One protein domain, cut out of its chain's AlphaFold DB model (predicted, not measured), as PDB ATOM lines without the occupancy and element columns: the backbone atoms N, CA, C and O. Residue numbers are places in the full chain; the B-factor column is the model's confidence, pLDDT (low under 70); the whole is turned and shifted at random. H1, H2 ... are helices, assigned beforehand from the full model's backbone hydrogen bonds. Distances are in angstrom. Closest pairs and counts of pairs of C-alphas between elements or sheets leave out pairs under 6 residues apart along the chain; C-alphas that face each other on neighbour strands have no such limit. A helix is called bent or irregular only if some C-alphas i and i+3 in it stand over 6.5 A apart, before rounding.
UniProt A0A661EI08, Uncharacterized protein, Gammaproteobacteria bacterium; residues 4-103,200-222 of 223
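Overview. This is residues 4 to 103 and 200 to 222 of the 223 residues of an uncharacterized protein of Gammaproteobacteria bacterium (UniProt A0A661EI08). Three long helices, H2, H4 and H6, make a triangle: H4 packs on H6 and runs the opposite way, H2 and H4 meet near their first residues as a corner at about a right angle, and the last residues of H2 and H6 come near each other. Short helices sit round this frame, H3 and H5 towards opposite ends of the longest axis, and H1 and H7 beside each other near the beginning of H2. The printed part has 123 residues with seven named helices, H1 to H7 in order along the chain, and no named strand; the class is all helix. The whole is compact, with a radius of gyration of the C-alphas of 15.3 A, yet elongated in outline, spanning 48 by 29 by 22 A.

Arrangement. H6, residues 79 to 102, touches H4, residues 51 to 67; their closest C-alphas, of Leu 84 and Ala 61, are 5.5 A apart, and they run opposite ways at a tilt of 38 degrees, only just steep. H2, residues 12 to 35, touches H4 with residues 16 to 21 alone, about perpendicular at 73 degrees, the closest C-alphas, of Lys 17 and Glu 51, being 5.4 A apart. H2 and H6 are close but not clearly touching, their closest C-alphas, of Tyr 35 and Val 101, 7.3 A apart. H3, residues 39 to 45, is close to H2 but not clearly touching, with the closest C-alphas, of Tyr 42 and Arg 32, 7.2 A apart. H5, residues 71 to 74, and H6 only just touch, with 3 pairs of C-alphas within 8 A, and only at the corner; the closest C-alphas, of Lys 74 and Ser 80, are 5.8 A apart. H7, residues 210 to 217, is close to H6 but not clearly touching, the closest C-alphas, of Ile 210 and Phe 81, being 6.3 A apart. H1, residues 4 to 8, is close to H7 but not clearly touching, with the closest C-alphas, of Lys 6 and Ile 216, 5.9 A apart. H3 and H5 are apart. Every O i to N i+4 pair is within hydrogen-bond range in H1, H3, H4, H6 and H7, and 19 of 20 are in H2; H5 is too short for such a pair.

Along the chain. H2 is 32.6 A from first to last C-alpha, beginning at (162.317, 202.971, 134.036). H6 is 32.4 A long and ends at C-alpha 102 at (167.511, 233.488, 139.705); it is neither bent nor irregular, but only just, C-alphas 99 and 102 being 6.2 A apart. H4 is 24.1 A long. H1, H3, H5 and H7 are shorter; H7 ends at C-alpha 217 at (151.474, 206.182, 129.296).

Size, cuts and confidence. The C-alphas farthest apart, of Leu 40 and Asp 72, are 49.5 A from each other. Residues 104 to 199 are not printed, and C-alphas 103 and 200 are 16.7 A apart across this cut, which lies in the link from H6 to H7. The links printed whole, H1 to H2, H2 to H3, H3 to H4, H4 to H5 and H5 to H6, are tight. The mean pLDDT of the printed part is 90.8, and no printed residue is under 70.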
ATOM      1  N   GLU A   4     151.343 207.198 137.471       79.25
ATOM      2  CA  GLU A   4     152.291 207.522 138.542       79.25
ATOM      3  C   GLU A   4     152.828 206.271 139.238       79.25
ATOM      4  O   GLU A   4     154.035 206.165 139.461       79.25
ATOM      5  N   LYS A   5     151.951 205.299 139.526       78.69
ATOM      6  CA  LYS A   5     152.364 203.990 140.050       78.69
ATOM      7  C   LYS A   5     153.207 203.220 139.034       78.69
ATOM      8  O   LYS A   5     154.192 202.608 139.428       78.69
ATOM      9  N   LYS A   6     152.865 203.282 137.740       78.81
ATOM     10  CA  LYS A   6     153.660 202.642 136.674       78.81
ATOM     11  C   LYS A   6     155.075 203.215 136.592       78.81
ATOM     12  O   LYS A   6     156.017 202.445 136.479       78.81
ATOM     13  N   ILE A   7     155.238 204.535 136.709       78.00
ATOM     14  CA  ILE A   7     156.563 205.172 136.720       78.00
ATOM     15  C   ILE A   7     157.379 204.651 137.900       78.00
ATOM     16  O   ILE A   7     158.486 204.178 137.686       78.00
ATOM     17  N   ILE A   8     156.829 204.706 139.116       77.94
ATOM     18  CA  ILE A   8     157.552 204.345 140.349       77.94
ATOM     19  C   ILE A   8     157.917 202.855 140.383       77.94
ATOM     20  O   ILE A   8     159.006 202.509 140.823       77.94
ATOM     21  N   ASN A   9     157.030 201.986 139.897       74.81
ATOM     22  CA  ASN A   9     157.194 200.534 139.983       74.81
ATOM     23  C   ASN A   9     157.907 199.916 138.770       74.81
ATOM     24  O   ASN A   9     157.984 198.695 138.676       74.81
ATOM     25  N   SER A  10     158.376 200.727 137.821       74.25
ATOM     26  CA  SER A  10     159.057 200.236 136.620       74.25
ATOM     27  C   SER A  10     160.573 200.358 136.741       74.25
ATOM     28  O   SER A  10     161.079 201.295 137.362       74.25
ATOM     29  N   ASP A  11     161.310 199.496 136.036       77.12
ATOM     30  CA  ASP A  11     162.766 199.636 135.839       77.12
ATOM     31  C   ASP A  11     163.145 200.989 135.216       77.12
ATOM     32  O   ASP A  11     164.274 201.477 135.328       77.12
ATOM     33  N   LEU A  12     162.171 201.639 134.579       76.88
ATOM     34  CA  LEU A  12     162.317 202.971 134.036       76.88
ATOM     35  C   LEU A  12     162.508 204.034 135.123       76.88
ATOM     36  O   LEU A  12     163.135 205.046 134.841       76.88
ATOM     37  N   TYR A  13     162.060 203.817 136.364       84.00
ATOM     38  CA  TYR A  13     162.324 204.741 137.470       84.00
ATOM     39  C   TYR A  13     163.827 204.979 137.663       84.00
ATOM     40  O   TYR A  13     164.275 206.125 137.736       84.00
ATOM     41  N   PHE A  14     164.619 203.904 137.684       86.44
ATOM     42  CA  PHE A  14     166.074 203.992 137.816       86.44
ATOM     43  C   PHE A  14     166.714 204.636 136.585       86.44
ATOM     44  O   PHE A  14     167.566 205.513 136.727       86.44
ATOM     45  N   LYS A  15     166.250 204.280 135.379       88.94
ATOM     46  CA  LYS A  15     166.697 204.927 134.135       88.94
ATOM     47  C   LYS A  15     166.410 206.433 134.145       88.94
ATOM     48  O   LYS A  15     167.289 207.218 133.813       88.94
ATOM     49  N   ILE A  16     165.221 206.852 134.585       89.44
ATOM     50  CA  ILE A  16     164.828 208.265 134.667       89.44
ATOM     51  C   ILE A  16     165.735 209.031 135.630       89.44
ATOM     52  O   ILE A  16     166.091 210.169 135.338       89.44
ATOM     53  N   LYS A  17     166.151 208.431 136.750       91.44
ATOM     54  CA  LYS A  17     167.103 209.074 137.669       91.44
ATOM     55  C   LYS A  17     168.452 209.347 137.015       91.44
ATOM     56  O   LYS A  17     168.978 210.452 137.143       91.44
ATOM     57  N   ILE A  18     168.980 208.362 136.291       92.81
ATOM     58  CA  ILE A  18     170.240 208.495 135.548       92.81
ATOM     59  C   ILE A  18     170.100 209.602 134.496       92.81
ATOM     60  O   ILE A  18     170.885 210.548 134.492       92.81
ATOM     61  N   ILE A  19     169.029 209.557 133.696       94.31
ATOM     62  CA  ILE A  19     168.721 210.573 132.681       94.31
ATOM     63  C   ILE A  19     168.616 211.967 133.307       94.31
ATOM     64  O   ILE A  19     169.199 212.918 132.792       94.31
ATOM     65  N   ALA A  20     167.916 212.108 134.435       95.81
ATOM     66  CA  ALA A  20     167.756 213.387 135.117       95.81
ATOM     67  C   ALA A  20     169.111 213.998 135.498       95.81
ATOM     68  O   ALA A  20     169.321 215.196 135.306       95.81
ATOM     69  N   LYS A  21     170.042 213.178 136.000       96.31
ATOM     70  CA  LYS A  21     171.401 213.613 136.346       96.31
ATOM     71  C   LYS A  21     172.209 214.000 135.110       96.31
ATOM     72  O   LYS A  21     172.824 215.061 135.111       96.31
ATOM     73  N   GLU A  22     172.185 213.194 134.054       96.25
ATOM     74  CA  GLU A  22     172.915 213.480 132.811       96.25
ATOM     75  C   GLU A  22     172.428 214.765 132.130       96.25
ATOM     76  O   GLU A  22     173.228 215.648 131.805       96.25
ATOM     77  N   VAL A  23     171.107 214.905 131.975       96.94
ATOM     78  CA  VAL A  23     170.467 216.100 131.405       96.94
ATOM     79  C   VAL A  23     170.803 217.331 132.243       96.94
ATOM     80  O   VAL A  23     171.113 218.387 131.688       96.94
ATOM     81  N   PHE A  24     170.783 217.202 133.572       97.75
ATOM     82  CA  PHE A  24     171.128 218.298 134.468       97.75
ATOM     83  C   PHE A  24     172.591 218.721 134.355       97.75
ATOM     84  O   PHE A  24     172.864 219.916 134.314       97.75
ATOM     85  N   LEU A  25     173.536 217.781 134.271       96.94
ATOM     86  CA  LEU A  25     174.956 218.113 134.127       96.94
ATOM     87  C   LEU A  25     175.220 218.894 132.836       96.94
ATOM     88  O   LEU A  25     175.920 219.904 132.862       96.94
ATOM     89  N   GLN A  26     174.599 218.490 131.726       96.94
ATOM     90  CA  GLN A  26     174.714 219.228 130.466       96.94
ATOM     91  C   GLN A  26     174.043 220.598 130.525       96.94
ATOM     92  O   GLN A  26     174.606 221.586 130.042       96.94
ATOM     93  N   TRP A  27     172.861 220.671 131.143       97.38
ATOM     94  CA  TRP A  27     172.200 221.942 131.413       97.38
ATOM     95  C   TRP A  27     173.110 222.864 132.230       97.38
ATOM     96  O   TRP A  27     173.307 224.013 131.842       97.38
ATOM     97  N   LEU A  28     173.713 222.358 133.309       97.06
ATOM     98  CA  LEU A  28     174.558 223.115 134.229       97.06
ATOM     99  C   LEU A  28     175.830 223.615 133.540       97.06
ATOM    100  O   LEU A  28     176.222 224.765 133.734       97.06
ATOM    101  N   ASP A  29     176.454 222.796 132.693       96.56
ATOM    102  CA  ASP A  29     177.627 223.201 131.920       96.56
ATOM    103  C   ASP A  29     177.319 224.342 130.945       96.56
ATOM    104  O   ASP A  29     178.092 225.302 130.839       96.56
ATOM    105  N   LYS A  30     176.172 224.276 130.259       96.25
ATOM    106  CA  LYS A  30     175.721 225.346 129.364       96.25
ATOM    107  C   LYS A  30     175.293 226.589 130.144       96.25
ATOM    108  O   LYS A  30     175.687 227.700 129.780       96.25
ATOM    109  N   ALA A  31     174.553 226.415 131.236       95.06
ATOM    110  CA  ALA A  31     174.103 227.489 132.114       95.06
ATOM    111  C   ALA A  31     175.292 228.234 132.730       95.06
ATOM    112  O   ALA A  31     175.288 229.461 132.760       95.06
ATOM    113  N   ARG A  32     176.353 227.520 133.128       95.19
ATOM    114  CA  ARG A  32     177.583 228.125 133.654       95.19
ATOM    115  C   ARG A  32     178.172 229.151 132.695       95.19
ATOM    116  O   ARG A  32     178.496 230.252 133.122       95.19
ATOM    117  N   ARG A  33     178.285 228.797 131.413       94.38
ATOM    118  CA  ARG A  33     178.830 229.680 130.366       94.38
ATOM    119  C   ARG A  33     177.865 230.811 130.010       94.38
ATOM    120  O   ARG A  33     178.298 231.913 129.718       94.38
ATOM    121  N   THR A  34     176.565 230.528 130.035       93.62
ATOM    122  CA  THR A  34     175.516 231.464 129.603       93.62
ATOM    123  C   THR A  34     175.220 232.536 130.653       93.62
ATOM    124  O   THR A  34     174.971 233.686 130.310       93.62
ATOM    125  N   TYR A  35     175.262 232.166 131.934       90.88
ATOM    126  CA  TYR A  35     174.890 233.025 133.061       90.88
ATOM    127  C   TYR A  35     176.069 233.361 133.981       90.88
ATOM    128  O   TYR A  35     175.859 233.924 135.051       90.88
ATOM    129  N   ASN A  36     177.298 233.016 133.586       91.56
ATOM    130  CA  ASN A  36     178.521 233.255 134.359       91.56
ATOM    131  C   ASN A  36     178.453 232.708 135.800       91.56
ATOM    132  O   ASN A  36     178.851 233.377 136.754       91.56
ATOM    133  N   ILE A  37     177.942 231.482 135.969       92.56
ATOM    134  CA  ILE A  37     177.867 230.825 137.286       92.56
ATOM    135  C   ILE A  37     179.291 230.641 137.827       92.56
ATOM    136  O   ILE A  37     180.146 230.064 137.151       92.56
ATOM    137  N   SER A  38     179.547 231.107 139.053       92.69
ATOM    138  CA  SER A  38     180.883 231.025 139.651       92.69
ATOM    139  C   SER A  38     181.331 229.568 139.855       92.69
ATOM    140  O   SER A  38     180.493 228.694 140.105       92.69
ATOM    141  N   PRO A  39     182.645 229.271 139.815       93.75
ATOM    142  CA  PRO A  39     183.147 227.913 140.042       93.75
ATOM    143  C   PRO A  39     182.726 227.320 141.395       93.75
ATOM    144  O   PRO A  39     182.400 226.138 141.483       93.75
ATOM    145  N   LEU A  40     182.682 228.152 142.441       92.56
ATOM    146  CA  LEU A  40     182.247 227.748 143.778       92.56
ATOM    147  C   LEU A  40     180.774 227.311 143.783       92.56
ATOM    148  O   LEU A  40     180.446 226.249 144.313       92.56
ATOM    149  N   LEU A  41     179.894 228.093 143.148       90.88
ATOM    150  CA  LEU A  41     178.474 227.765 143.049       90.88
ATOM    151  C   LEU A  41     178.240 226.538 142.154       90.88
ATOM    152  O   LEU A  41     177.462 225.658 142.513       90.88
ATOM    153  N   TYR A  42     178.966 226.428 141.041       93.69
ATOM    154  CA  TYR A  42     178.921 225.262 140.155       93.69
ATOM    155  C   TYR A  42     179.236 223.960 140.905       93.69
ATOM    156  O   TYR A  42     178.468 223.002 140.830       93.69
ATOM    157  N   ASN A  43     180.331 223.935 141.672       93.12
ATOM    158  CA  ASN A  43     180.741 222.751 142.431       93.12
ATOM    159  C   ASN A  43     179.726 222.368 143.514       93.12
ATOM    160  O   ASN A  43     179.506 221.181 143.748       93.12
ATOM    161  N   LYS A  44     179.079 223.360 144.137       92.19
ATOM    162  CA  LYS A  44     177.996 223.131 145.098       92.19
ATOM    163  C   LYS A  44     176.779 222.487 144.426       92.19
ATOM    164  O   LYS A  44     176.258 221.502 144.931       92.19
ATOM    165  N   ILE A  45     176.356 223.024 143.283       93.81
ATOM    166  CA  ILE A  45     175.128 222.617 142.587       93.81
ATOM    167  C   ILE A  45     175.280 221.275 141.860       93.81
ATOM    168  O   ILE A  45     174.312 220.531 141.746       93.81
ATOM    169  N   LYS A  46     176.474 220.933 141.360       93.50
ATOM    170  CA  LYS A  46     176.700 219.735 140.527       93.50
ATOM    171  C   LYS A  46     176.165 218.438 141.152       93.50
ATOM    172  O   LYS A  46     175.728 217.544 140.429       93.50
ATOM    173  N   ASN A  47     176.189 218.344 142.481       89.88
ATOM    174  CA  ASN A  47     175.790 217.150 143.222       89.88
ATOM    175  C   ASN A  47     174.363 217.223 143.796       89.88
ATOM    176  O   ASN A  47     173.937 216.288 144.473       89.88
ATOM    177  N   ASP A  48     173.605 218.286 143.512       92.88
ATOM    178  CA  ASP A  48     172.241 218.456 144.015       92.88
ATOM    179  C   ASP A  48     171.307 217.317 143.591       92.88
ATOM    180  O   ASP A  48     171.430 216.725 142.512       92.88
ATOM    181  N   ASN A  49     170.299 217.042 144.419       92.31
ATOM    182  CA  ASN A  49     169.214 216.145 144.044       92.31
ATOM    183  C   ASN A  49     168.246 216.837 143.067       92.31
ATOM    184  O   ASN A  49     167.447 217.688 143.458       92.31
ATOM    185  N   VAL A  50     168.323 216.446 141.794       93.88
ATOM    186  CA  VAL A  50     167.515 216.986 140.684       93.88
ATOM    187  C   VAL A  50     166.472 216.001 140.163       93.88
ATOM    188  O   VAL A  50     165.629 216.360 139.342       93.88
ATOM    189  N   GLU A  51     166.511 214.762 140.656       93.81
ATOM    190  CA  GLU A  51     165.654 213.664 140.204       93.81
ATOM    191  C   GLU A  51     164.186 213.949 140.511       93.81
ATOM    192  O   GLU A  51     163.320 213.699 139.678       93.81
ATOM    193  N   SER A  52     163.907 214.516 141.690       92.50
ATOM    194  CA  SER A  52     162.550 214.872 142.108       92.50
ATOM    195  C   SER A  52     161.915 215.900 141.174       92.50
ATOM    196  O   SER A  52     160.789 215.691 140.733       92.50
ATOM    197  N   ILE A  53     162.655 216.954 140.810       94.25
ATOM    198  CA  ILE A  53     162.199 218.001 139.883       94.25
ATOM    199  C   ILE A  53     161.907 217.391 138.509       94.25
ATOM    200  O   ILE A  53     160.845 217.624 137.933       94.25
ATOM    201  N   PHE A  54     162.827 216.575 137.990       95.19
ATOM    202  CA  PHE A  54     162.650 215.929 136.692       95.19
ATOM    203  C   PHE A  54     161.424 215.005 136.681       95.19
ATOM    204  O   PHE A  54     160.586 215.097 135.786       95.19
ATOM    205  N   LEU A  55     161.284 214.148 137.697       93.44
ATOM    206  CA  LEU A  55     160.156 213.224 137.835       93.44
ATOM    207  C   LEU A  55     158.820 213.956 137.974       93.44
ATOM    208  O   LEU A  55     157.834 213.546 137.363       93.44
ATOM    209  N   GLU A  56     158.771 215.030 138.760       94.19
ATOM    210  CA  GLU A  56     157.570 215.849 138.918       94.19
ATOM    211  C   GLU A  56     157.129 216.449 137.577       94.19
ATOM    212  O   GLU A  56     155.958 216.350 137.202       94.19
ATOM    213  N   HIS A  57     158.065 217.021 136.817       95.50
ATOM    214  CA  HIS A  57     157.757 217.600 135.513       95.50
ATOM    215  C   HIS A  57     157.441 216.546 134.450       95.50
ATOM    216  O   HIS A  57     156.574 216.790 133.614       95.50
ATOM    217  N   LEU A  58     158.044 215.355 134.511       94.12
ATOM    218  CA  LEU A  58     157.681 214.237 133.638       94.12
ATOM    219  C   LEU A  58     156.240 213.785 133.900       94.12
ATOM    220  O   LEU A  58     155.468 213.622 132.957       94.12
ATOM    221  N   LYS A  59     155.844 213.644 135.171       92.88
ATOM    222  CA  LYS A  59     154.455 213.325 135.542       92.88
ATOM    223  C   LYS A  59     153.483 214.382 135.026       92.88
ATOM    224  O   LYS A  59     152.468 214.027 134.437       92.88
ATOM    225  N   LYS A  60     153.811 215.667 135.195       94.25
ATOM    226  CA  LYS A  60     153.012 216.780 134.655       94.25
ATOM    227  C   LYS A  60     152.913 216.715 133.130       94.25
ATOM    228  O   LYS A  60     151.824 216.889 132.600       94.25
ATOM    229  N   ALA A  61     154.005 216.404 132.432       94.75
ATOM    230  CA  ALA A  61     154.000 216.287 130.979       94.75
ATOM    231  C   ALA A  61     153.139 215.124 130.476       94.75
ATOM    232  O   ALA A  61     152.353 215.309 129.549       94.75
ATOM    233  N   ILE A  62     153.227 213.965 131.132       93.06
ATOM    234  CA  ILE A  62     152.365 212.808 130.860       93.06
ATOM    235  C   ILE A  62     150.902 213.158 131.118       93.06
ATOM    236  O   ILE A  62     150.053 212.901 130.268       93.06
ATOM    237  N   LYS A  63     150.605 213.782 132.262       92.94
ATOM    238  CA  LYS A  63     149.250 214.214 132.606       92.94
ATOM    239  C   LYS A  63     148.673 215.134 131.532       92.94
ATOM    240  O   LYS A  63     147.589 214.864 131.031       92.94
ATOM    241  N   SER A  64     149.427 216.158 131.127       93.50
ATOM    242  CA  SER A  64     149.009 217.076 130.068       93.50
ATOM    243  C   SER A  64     148.794 216.371 128.731       93.50
ATOM    244  O   SER A  64     147.841 216.697 128.042       93.50
ATOM    245  N   LEU A  65     149.626 215.388 128.372       92.38
ATOM    246  CA  LEU A  65     149.433 214.605 127.146       92.38
ATOM    247  C   LEU A  65     148.137 213.778 127.191       92.38
ATOM    248  O   LEU A  65     147.409 213.716 126.201       92.38
ATOM    249  N   ILE A  66     147.840 213.148 128.331       90.00
ATOM    250  CA  ILE A  66     146.612 212.362 128.526       90.00
ATOM    251  C   ILE A  66     145.377 213.271 128.449       90.00
ATOM    252  O   ILE A  66     144.406 212.920 127.785       90.00
ATOM    253  N   GLU A  67     145.428 214.436 129.096       90.44
ATOM    254  CA  GLU A  67     144.322 215.402 129.167       90.44
ATOM    255  C   GLU A  67     144.134 216.226 127.880       90.44
ATOM    256  O   GLU A  67     143.082 216.843 127.697       90.44
ATOM    257  N   ASP A  68     145.127 216.245 126.985       87.56
ATOM    258  CA  ASP A  68     145.052 216.971 125.718       87.56
ATOM    259  C   ASP A  68     143.947 216.403 124.811       87.56
ATOM    260  O   ASP A  68     143.871 215.198 124.566       87.56
ATOM    261  N   LYS A  69     143.081 217.278 124.293       84.06
ATOM    262  CA  LYS A  69     141.923 216.900 123.464       84.06
ATOM    263  C   LYS A  69     142.190 216.989 121.958       84.06
ATOM    264  O   LYS A  69     141.258 216.871 121.170       84.06
ATOM    265  N   SER A  70     143.431 217.237 121.540       84.75
ATOM    266  CA  SER A  70     143.790 217.444 120.134       84.75
ATOM    267  C   SER A  70     143.958 216.103 119.407       84.75
ATOM    268  O   SER A  70     145.072 215.735 119.034       84.75
ATOM    269  N   GLU A  71     142.868 215.357 119.214       79.25
ATOM    270  CA  GLU A  71     142.885 214.034 118.561       79.25
ATOM    271  C   GLU A  71     143.551 214.077 117.178       79.25
ATOM    272  O   GLU A  71     144.433 213.264 116.895       79.25
ATOM    273  N   ASP A  72     143.253 215.108 116.380       82.25
ATOM    274  CA  ASP A  72     143.858 215.313 115.059       82.25
ATOM    275  C   ASP A  72     145.388 215.381 115.124       82.25
ATOM    276  O   ASP A  72     146.082 214.818 114.281       82.25
ATOM    277  N   LYS A  73     145.944 216.029 116.153       82.25
ATOM    278  CA  LYS A  73     147.399 216.120 116.327       82.25
ATOM    279  C   LYS A  73     147.989 214.817 116.844       82.25
ATOM    280  O   LYS A  73     149.070 214.433 116.413       82.25
ATOM    281  N   LYS A  74     147.278 214.126 117.740       80.69
ATOM    282  CA  LYS A  74     147.696 212.822 118.274       80.69
ATOM    283  C   LYS A  74     147.781 211.749 117.191       80.69
ATOM    284  O   LYS A  74     148.583 210.840 117.356       80.69
ATOM    285  N   SER A  75     147.023 211.889 116.099       81.25
ATOM    286  CA  SER A  75     147.095 211.016 114.917       81.25
ATOM    287  C   SER A  75     148.405 211.142 114.122       81.25
ATOM    288  O   SER A  75     148.764 210.245 113.360       81.25
ATOM    289  N   ILE A  76     149.146 212.243 114.299       87.88
ATOM    290  CA  ILE A  76     150.410 212.477 113.604       87.88
ATOM    291  C   ILE A  76     151.504 211.665 114.300       87.88
ATOM    292  O   ILE A  76     151.810 211.887 115.477       87.88
ATOM    293  N   SER A  77     152.137 210.760 113.552       87.19
ATOM    294  CA  SER A  77     153.206 209.911 114.080       87.19
ATOM    295  C   SER A  77     154.308 210.744 114.744       87.19
ATOM    296  O   SER A  77     154.807 211.724 114.188       87.19
ATOM    297  N   GLY A  78     154.667 210.368 115.973       88.31
ATOM    298  CA  GLY A  78     155.698 211.042 116.764       88.31
ATOM    299  C   GLY A  78     155.262 212.344 117.447       88.31
ATOM    300  O   GLY A  78     155.996 212.826 118.313       88.31
ATOM    301  N   TRP A  79     154.072 212.887 117.157       93.19
ATOM    302  CA  TRP A  79     153.608 214.139 117.762       93.19
ATOM    303  C   TRP A  79     153.499 214.045 119.284       93.19
ATOM    304  O   TRP A  79     154.055 214.888 119.985       93.19
ATOM    305  N   SER A  80     152.871 212.988 119.813       92.75
ATOM    306  CA  SER A  80     152.715 212.783 121.262       92.75
ATOM    307  C   SER A  80     154.058 212.718 121.994       92.75
ATOM    308  O   SER A  80     154.218 213.281 123.078       92.75
ATOM    309  N   PHE A  81     155.052 212.063 121.384       94.38
ATOM    310  CA  PHE A  81     156.396 211.967 121.948       94.38
ATOM    311  C   PHE A  81     157.124 213.315 121.908       94.38
ATOM    312  O   PHE A  81     157.704 213.727 122.915       94.38
ATOM    313  N   GLY A  82     157.038 214.033 120.785       94.38
ATOM    314  CA  GLY A  82     157.588 215.381 120.642       94.38
ATOM    315  C   GLY A  82     156.957 216.382 121.613       94.38
ATOM    316  O   GLY A  82     157.676 217.141 122.262       94.38
ATOM    317  N   PHE A  83     155.632 216.335 121.784       94.62
ATOM    318  CA  PHE A  83     154.894 217.138 122.762       94.62
ATOM    319  C   PHE A  83     155.417 216.896 124.179       94.62
ATOM    320  O   PHE A  83     155.766 217.843 124.884       94.62
ATOM    321  N   LEU A  84     155.521 215.627 124.587       95.06
ATOM    322  CA  LEU A  84     156.000 215.259 125.916       95.06
ATOM    323  C   LEU A  84     157.443 215.725 126.143       95.06
ATOM    324  O   LEU A  84     157.724 216.342 127.172       95.06
ATOM    325  N   CYS A  85     158.341 215.480 125.184       95.62
ATOM    326  CA  CYS A  85     159.741 215.893 125.282       95.62
ATOM    327  C   CYS A  85     159.880 217.416 125.354       95.62
ATOM    328  O   CYS A  85     160.580 217.916 126.232       95.62
ATOM    329  N   GLY A  86     159.181 218.156 124.489       95.69
ATOM    330  CA  GLY A  86     159.212 219.619 124.476       95.69
ATOM    331  C   GLY A  86     158.647 220.229 125.758       95.69
ATOM    332  O   GLY A  86     159.252 221.134 126.339       95.69
ATOM    333  N   HIS A  87     157.527 219.698 126.251       95.69
ATOM    334  CA  HIS A  87     156.913 220.165 127.490       95.69
ATOM    335  C   HIS A  87     157.807 219.891 128.706       95.69
ATOM    336  O   HIS A  87     158.001 220.778 129.546       95.69
ATOM    337  N   LEU A  88     158.406 218.698 128.778       96.31
ATOM    338  CA  LEU A  88     159.353 218.342 129.829       96.31
ATOM    339  C   LEU A  88     160.592 219.240 129.779       96.31
ATOM    340  O   LEU A  88     160.930 219.853 130.791       96.31
ATOM    341  N   GLN A  89     161.216 219.372 128.603       96.25
ATOM    342  CA  GLN A  89     162.413 220.184 128.381       96.25
ATOM    343  C   GLN A  89     162.192 221.640 128.801       96.25
ATOM    344  O   GLN A  89     162.976 222.185 129.577       96.25
ATOM    345  N   GLY A  90     161.111 222.271 128.331       95.31
ATOM    346  CA  GLY A  90     160.798 223.658 128.674       95.31
ATOM    347  C   GLY A  90     160.584 223.857 130.177       95.31
ATOM    348  O   GLY A  90     161.079 224.835 130.751       95.31
ATOM    349  N   SER A  91     159.901 222.903 130.813       95.75
ATOM    350  CA  SER A  91     159.567 222.963 132.235       95.75
ATOM    351  C   SER A  91     160.786 222.797 133.140       95.75
ATOM    352  O   SER A  91     160.987 223.617 134.034       95.75
ATOM    353  N   ILE A  92     161.637 221.793 132.899       96.50
ATOM    354  CA  ILE A  92     162.845 221.584 133.718       96.50
ATOM    355  C   ILE A  92     163.882 222.679 133.479       96.50
ATOM    356  O   ILE A  92     164.503 223.145 134.430       96.50
ATOM    357  N   ASP A  93     164.015 223.169 132.241       96.12
ATOM    358  CA  ASP A  93     164.892 224.299 131.926       96.12
ATOM    359  C   ASP A  93     164.464 225.555 132.690       96.12
ATOM    360  O   ASP A  93     165.300 226.315 133.173       96.12
ATOM    361  N   TYR A  94     163.152 225.779 132.815       94.31
ATOM    362  CA  TYR A  94     162.604 226.874 133.609       94.31
ATOM    363  C   TYR A  94     162.844 226.670 135.106       94.31
ATOM    364  O   TYR A  94     163.357 227.574 135.764       94.31
ATOM    365  N   ALA A  95     162.524 225.488 135.634       95.25
ATOM    366  CA  ALA A  95     162.678 225.179 137.052       95.25
ATOM    367  C   ALA A  95     164.136 225.315 137.516       95.25
ATOM    368  O   ALA A  95     164.412 225.967 138.522       95.25
ATOM    369  N   TRP A  96     165.083 224.756 136.761       95.69
ATOM    370  CA  TRP A  96     166.505 224.848 137.083       95.69
ATOM    371  C   TRP A  96     167.055 226.261 136.906       95.69
ATOM    372  O   TRP A  96     167.816 226.713 137.759       95.69
ATOM    373  N   PHE A  97     166.637 226.995 135.869       94.31
ATOM    374  CA  PHE A  97     167.001 228.406 135.722       94.31
ATOM    375  C   PHE A  97     166.555 229.223 136.937       94.31
ATOM    376  O   PHE A  97     167.356 229.955 137.517       94.31
ATOM    377  N   HIS A  98     165.306 229.059 137.377       91.81
ATOM    378  CA  HIS A  98     164.820 229.761 138.557       91.81
ATOM    379  C   HIS A  98     165.617 229.394 139.807       91.81
ATOM    380  O   HIS A  98     166.196 230.277 140.434       91.81
ATOM    381  N   LYS A  99     165.727 228.102 140.119       93.00
ATOM    382  CA  LYS A  99     166.381 227.633 141.344       93.00
ATOM    383  C   LYS A  99     167.870 227.989 141.415       93.00
ATOM    384  O   LYS A  99     168.378 228.377 142.461       93.00
ATOM    385  N   TYR A 100     168.597 227.842 140.311       93.12
ATOM    386  CA  TYR A 100     170.062 227.887 140.330       93.12
ATOM    387  C   TYR A 100     170.664 229.174 139.774       93.12
ATOM    388  O   TYR A 100     171.824 229.465 140.054       93.12
ATOM    389  N   VAL A 101     169.897 229.952 139.008       91.44
ATOM    390  CA  VAL A 101     170.355 231.235 138.454       91.44
ATOM    391  C   VAL A 101     169.632 232.392 139.128       91.44
ATOM    392  O   VAL A 101     170.282 233.287 139.662       91.44
ATOM    393  N   VAL A 102     168.296 232.373 139.153       89.75
ATOM    394  CA  VAL A 102     167.511 233.488 139.705       89.75
ATOM    395  C   VAL A 102     167.626 233.539 141.225       89.75
ATOM    396  O   VAL A 102     168.028 234.570 141.758       89.75
ATOM    397  N   GLU A 103     167.330 232.446 141.929       89.69
ATOM    398  CA  GLU A 103     167.312 232.420 143.400       89.69
ATOM    399  C   GLU A 103     168.701 232.599 144.026       89.69
ATOM    400  O   GLU A 103     168.821 233.080 145.149       89.69
ATOM    401  N   CYS A 200     168.971 226.338 128.056       94.25
ATOM    402  CA  CYS A 200     170.191 225.615 128.412       94.25
ATOM    403  C   CYS A 200     169.989 224.099 128.393       94.25
ATOM    404  O   CYS A 200     170.953 223.357 128.230       94.25
ATOM    405  N   CYS A 201     168.744 223.640 128.515       94.81
ATOM    406  CA  CYS A 201     168.433 222.220 128.574       94.81
ATOM    407  C   CYS A 201     168.696 221.539 127.221       94.81
ATOM    408  O   CYS A 201     168.242 222.054 126.189       94.81
ATOM    409  N   PRO A 202     169.432 220.409 127.203       95.00
ATOM    410  CA  PRO A 202     169.618 219.630 125.989       95.00
ATOM    411  C   PRO A 202     168.290 219.022 125.521       95.00
ATOM    412  O   PRO A 202     167.311 218.948 126.262       95.00
ATOM    413  N   SER A 203     168.279 218.575 124.269       94.69
ATOM    414  CA  SER A 203     167.130 217.892 123.680       94.69
ATOM    415  C   SER A 203     166.861 216.565 124.401       94.69
ATOM    416  O   SER A 203     167.770 215.742 124.529       94.69
ATOM    417  N   ILE A 204     165.639 216.388 124.908       94.12
ATOM    418  CA  ILE A 204     165.255 215.262 125.783       94.12
ATOM    419  C   ILE A 204     165.000 213.962 125.013       94.12
ATOM    420  O   ILE A 204     165.217 212.869 125.539       94.12
ATOM    421  N   ASP A 205     164.614 214.080 123.750       92.50
ATOM    422  CA  ASP A 205     164.435 212.982 122.795       92.50
ATOM    423  C   ASP A 205     165.696 212.117 122.600       92.50
ATOM    424  O   ASP A 205     165.592 210.960 122.208       92.50
ATOM    425  N   LYS A 206     166.886 212.639 122.925       93.25
ATOM    426  CA  LYS A 206     168.146 211.875 122.906       93.25
ATOM    427  C   LYS A 206     168.300 210.907 124.081       93.25
ATOM    428  O   LYS A 206     169.131 210.005 124.007       93.25
ATOM    429  N   TYR A 207     167.547 211.111 125.162       92.81
ATOM    430  CA  TYR A 207     167.678 210.358 126.414       92.81
ATOM    431  C   TYR A 207     166.487 209.442 126.674       92.81
ATOM    432  O   TYR A 207     166.649 208.362 127.239       92.81
ATOM    433  N   LEU A 208     165.285 209.866 126.278       91.38
ATOM    434  CA  LEU A 208     164.073 209.063 126.404       91.38
ATOM    435  C   LEU A 208     163.795 208.318 125.102       91.38
ATOM    436  O   LEU A 208     163.927 208.876 124.019       91.38
ATOM    437  N   LYS A 209     163.357 207.062 125.208       91.94
ATOM    438  CA  LYS A 209     162.876 206.289 124.060       91.94
ATOM    439  C   LYS A 209     161.358 206.314 124.015       91.94
ATOM    440  O   LYS A 209     160.699 206.229 125.052       91.94
ATOM    441  N   ILE A 210     160.799 206.383 122.810       91.12
ATOM    442  CA  ILE A 210     159.345 206.395 122.621       91.12
ATOM    443  C   ILE A 210     158.678 205.147 123.216       91.12
ATOM    444  O   ILE A 210     157.641 205.275 123.861       91.12
ATOM    445  N   ASP A 211     159.300 203.974 123.090       90.25
ATOM    446  CA  ASP A 211     158.752 202.712 123.606       90.25
ATOM    447  C   ASP A 211     158.693 202.687 125.137       90.25
ATOM    448  O   ASP A 211     157.702 202.248 125.720       90.25
ATOM    449  N   ASP A 212     159.715 203.238 125.800       87.50
ATOM    450  CA  ASP A 212     159.741 203.371 127.258       87.50
ATOM    451  C   ASP A 212     158.571 204.244 127.747       87.50
ATOM    452  O   ASP A 212     157.905 203.921 128.733       87.50
ATOM    453  N   ILE A 213     158.274 205.330 127.028       88.75
ATOM    454  CA  ILE A 213     157.159 206.223 127.351       88.75
ATOM    455  C   ILE A 213     155.808 205.579 127.026       88.75
ATOM    456  O   ILE A 213     154.898 205.654 127.854       88.75
ATOM    457  N   LYS A 214     155.668 204.895 125.883       89.31
ATOM    458  CA  LYS A 214     154.451 204.146 125.523       89.31
ATOM    459  C   LYS A 214     154.086 203.125 126.605       89.31
ATOM    460  O   LYS A 214     152.924 203.047 126.996       89.31
ATOM    461  N   ASN A 215     155.072 202.423 127.164       85.69
ATOM    462  CA  ASN A 215     154.856 201.448 128.239       85.69
ATOM    463  C   ASN A 215     154.294 202.073 129.531       85.69
ATOM    464  O   ASN A 215     153.488 201.453 130.232       85.69
ATOM    465  N   ILE A 216     154.678 203.315 129.849       84.62
ATOM    466  CA  ILE A 216     154.116 204.051 130.990       84.62
ATOM    467  C   ILE A 216     152.707 204.550 130.675       84.62
ATOM    468  O   ILE A 216     151.772 204.345 131.457       84.62
ATOM    469  N   VAL A 217     152.601 205.295 129.574       84.81
ATOM    470  CA  VAL A 217     151.474 206.182 129.296       84.81
ATOM    471  C   VAL A 217     150.309 205.422 128.683       84.81
ATOM    472  O   VAL A 217     149.183 205.804 128.957       84.81
ATOM    473  N   GLY A 218     150.566 204.331 127.959       84.06
ATOM    474  CA  GLY A 218     149.582 203.605 127.156       84.06
ATOM    475  C   GLY A 218     149.773 203.890 125.668       84.06
ATOM    476  O   GLY A 218     149.995 205.038 125.276       84.06
ATOM    477  N   ILE A 219     149.719 202.843 124.838       85.56
ATOM    478  CA  ILE A 219     149.912 202.964 123.385       85.56
ATOM    479  C   ILE A 219     148.770 203.747 122.731       85.56
ATOM    480  O   ILE A 219     148.984 204.421 121.738       85.56
ATOM    481  N   GLU A 220     147.586 203.747 123.344       84.31
ATOM    482  CA  GLU A 220     146.397 204.483 122.916       84.31
ATOM    483  C   GLU A 220     146.602 206.006 122.849       84.31
ATOM    484  O   GLU A 220     145.846 206.710 122.186       84.31
ATOM    485  N   HIS A 221     147.635 206.530 123.514       83.25
ATOM    486  CA  HIS A 221     147.989 207.949 123.484       83.25
ATOM    487  C   HIS A 221     149.045 208.295 122.421       83.25
ATOM    488  O   HIS A 221     149.465 209.453 122.318       83.25
ATOM    489  N   PHE A 222     149.488 207.308 121.641       82.06
ATOM    490  CA  PHE A 222     150.525 207.431 120.622       82.06
ATOM    491  C   PHE A 222     150.046 206.758 119.329       82.06
ATOM    492  O   PHE A 222     150.012 205.531 119.270       82.06
TER     493      PHE A 222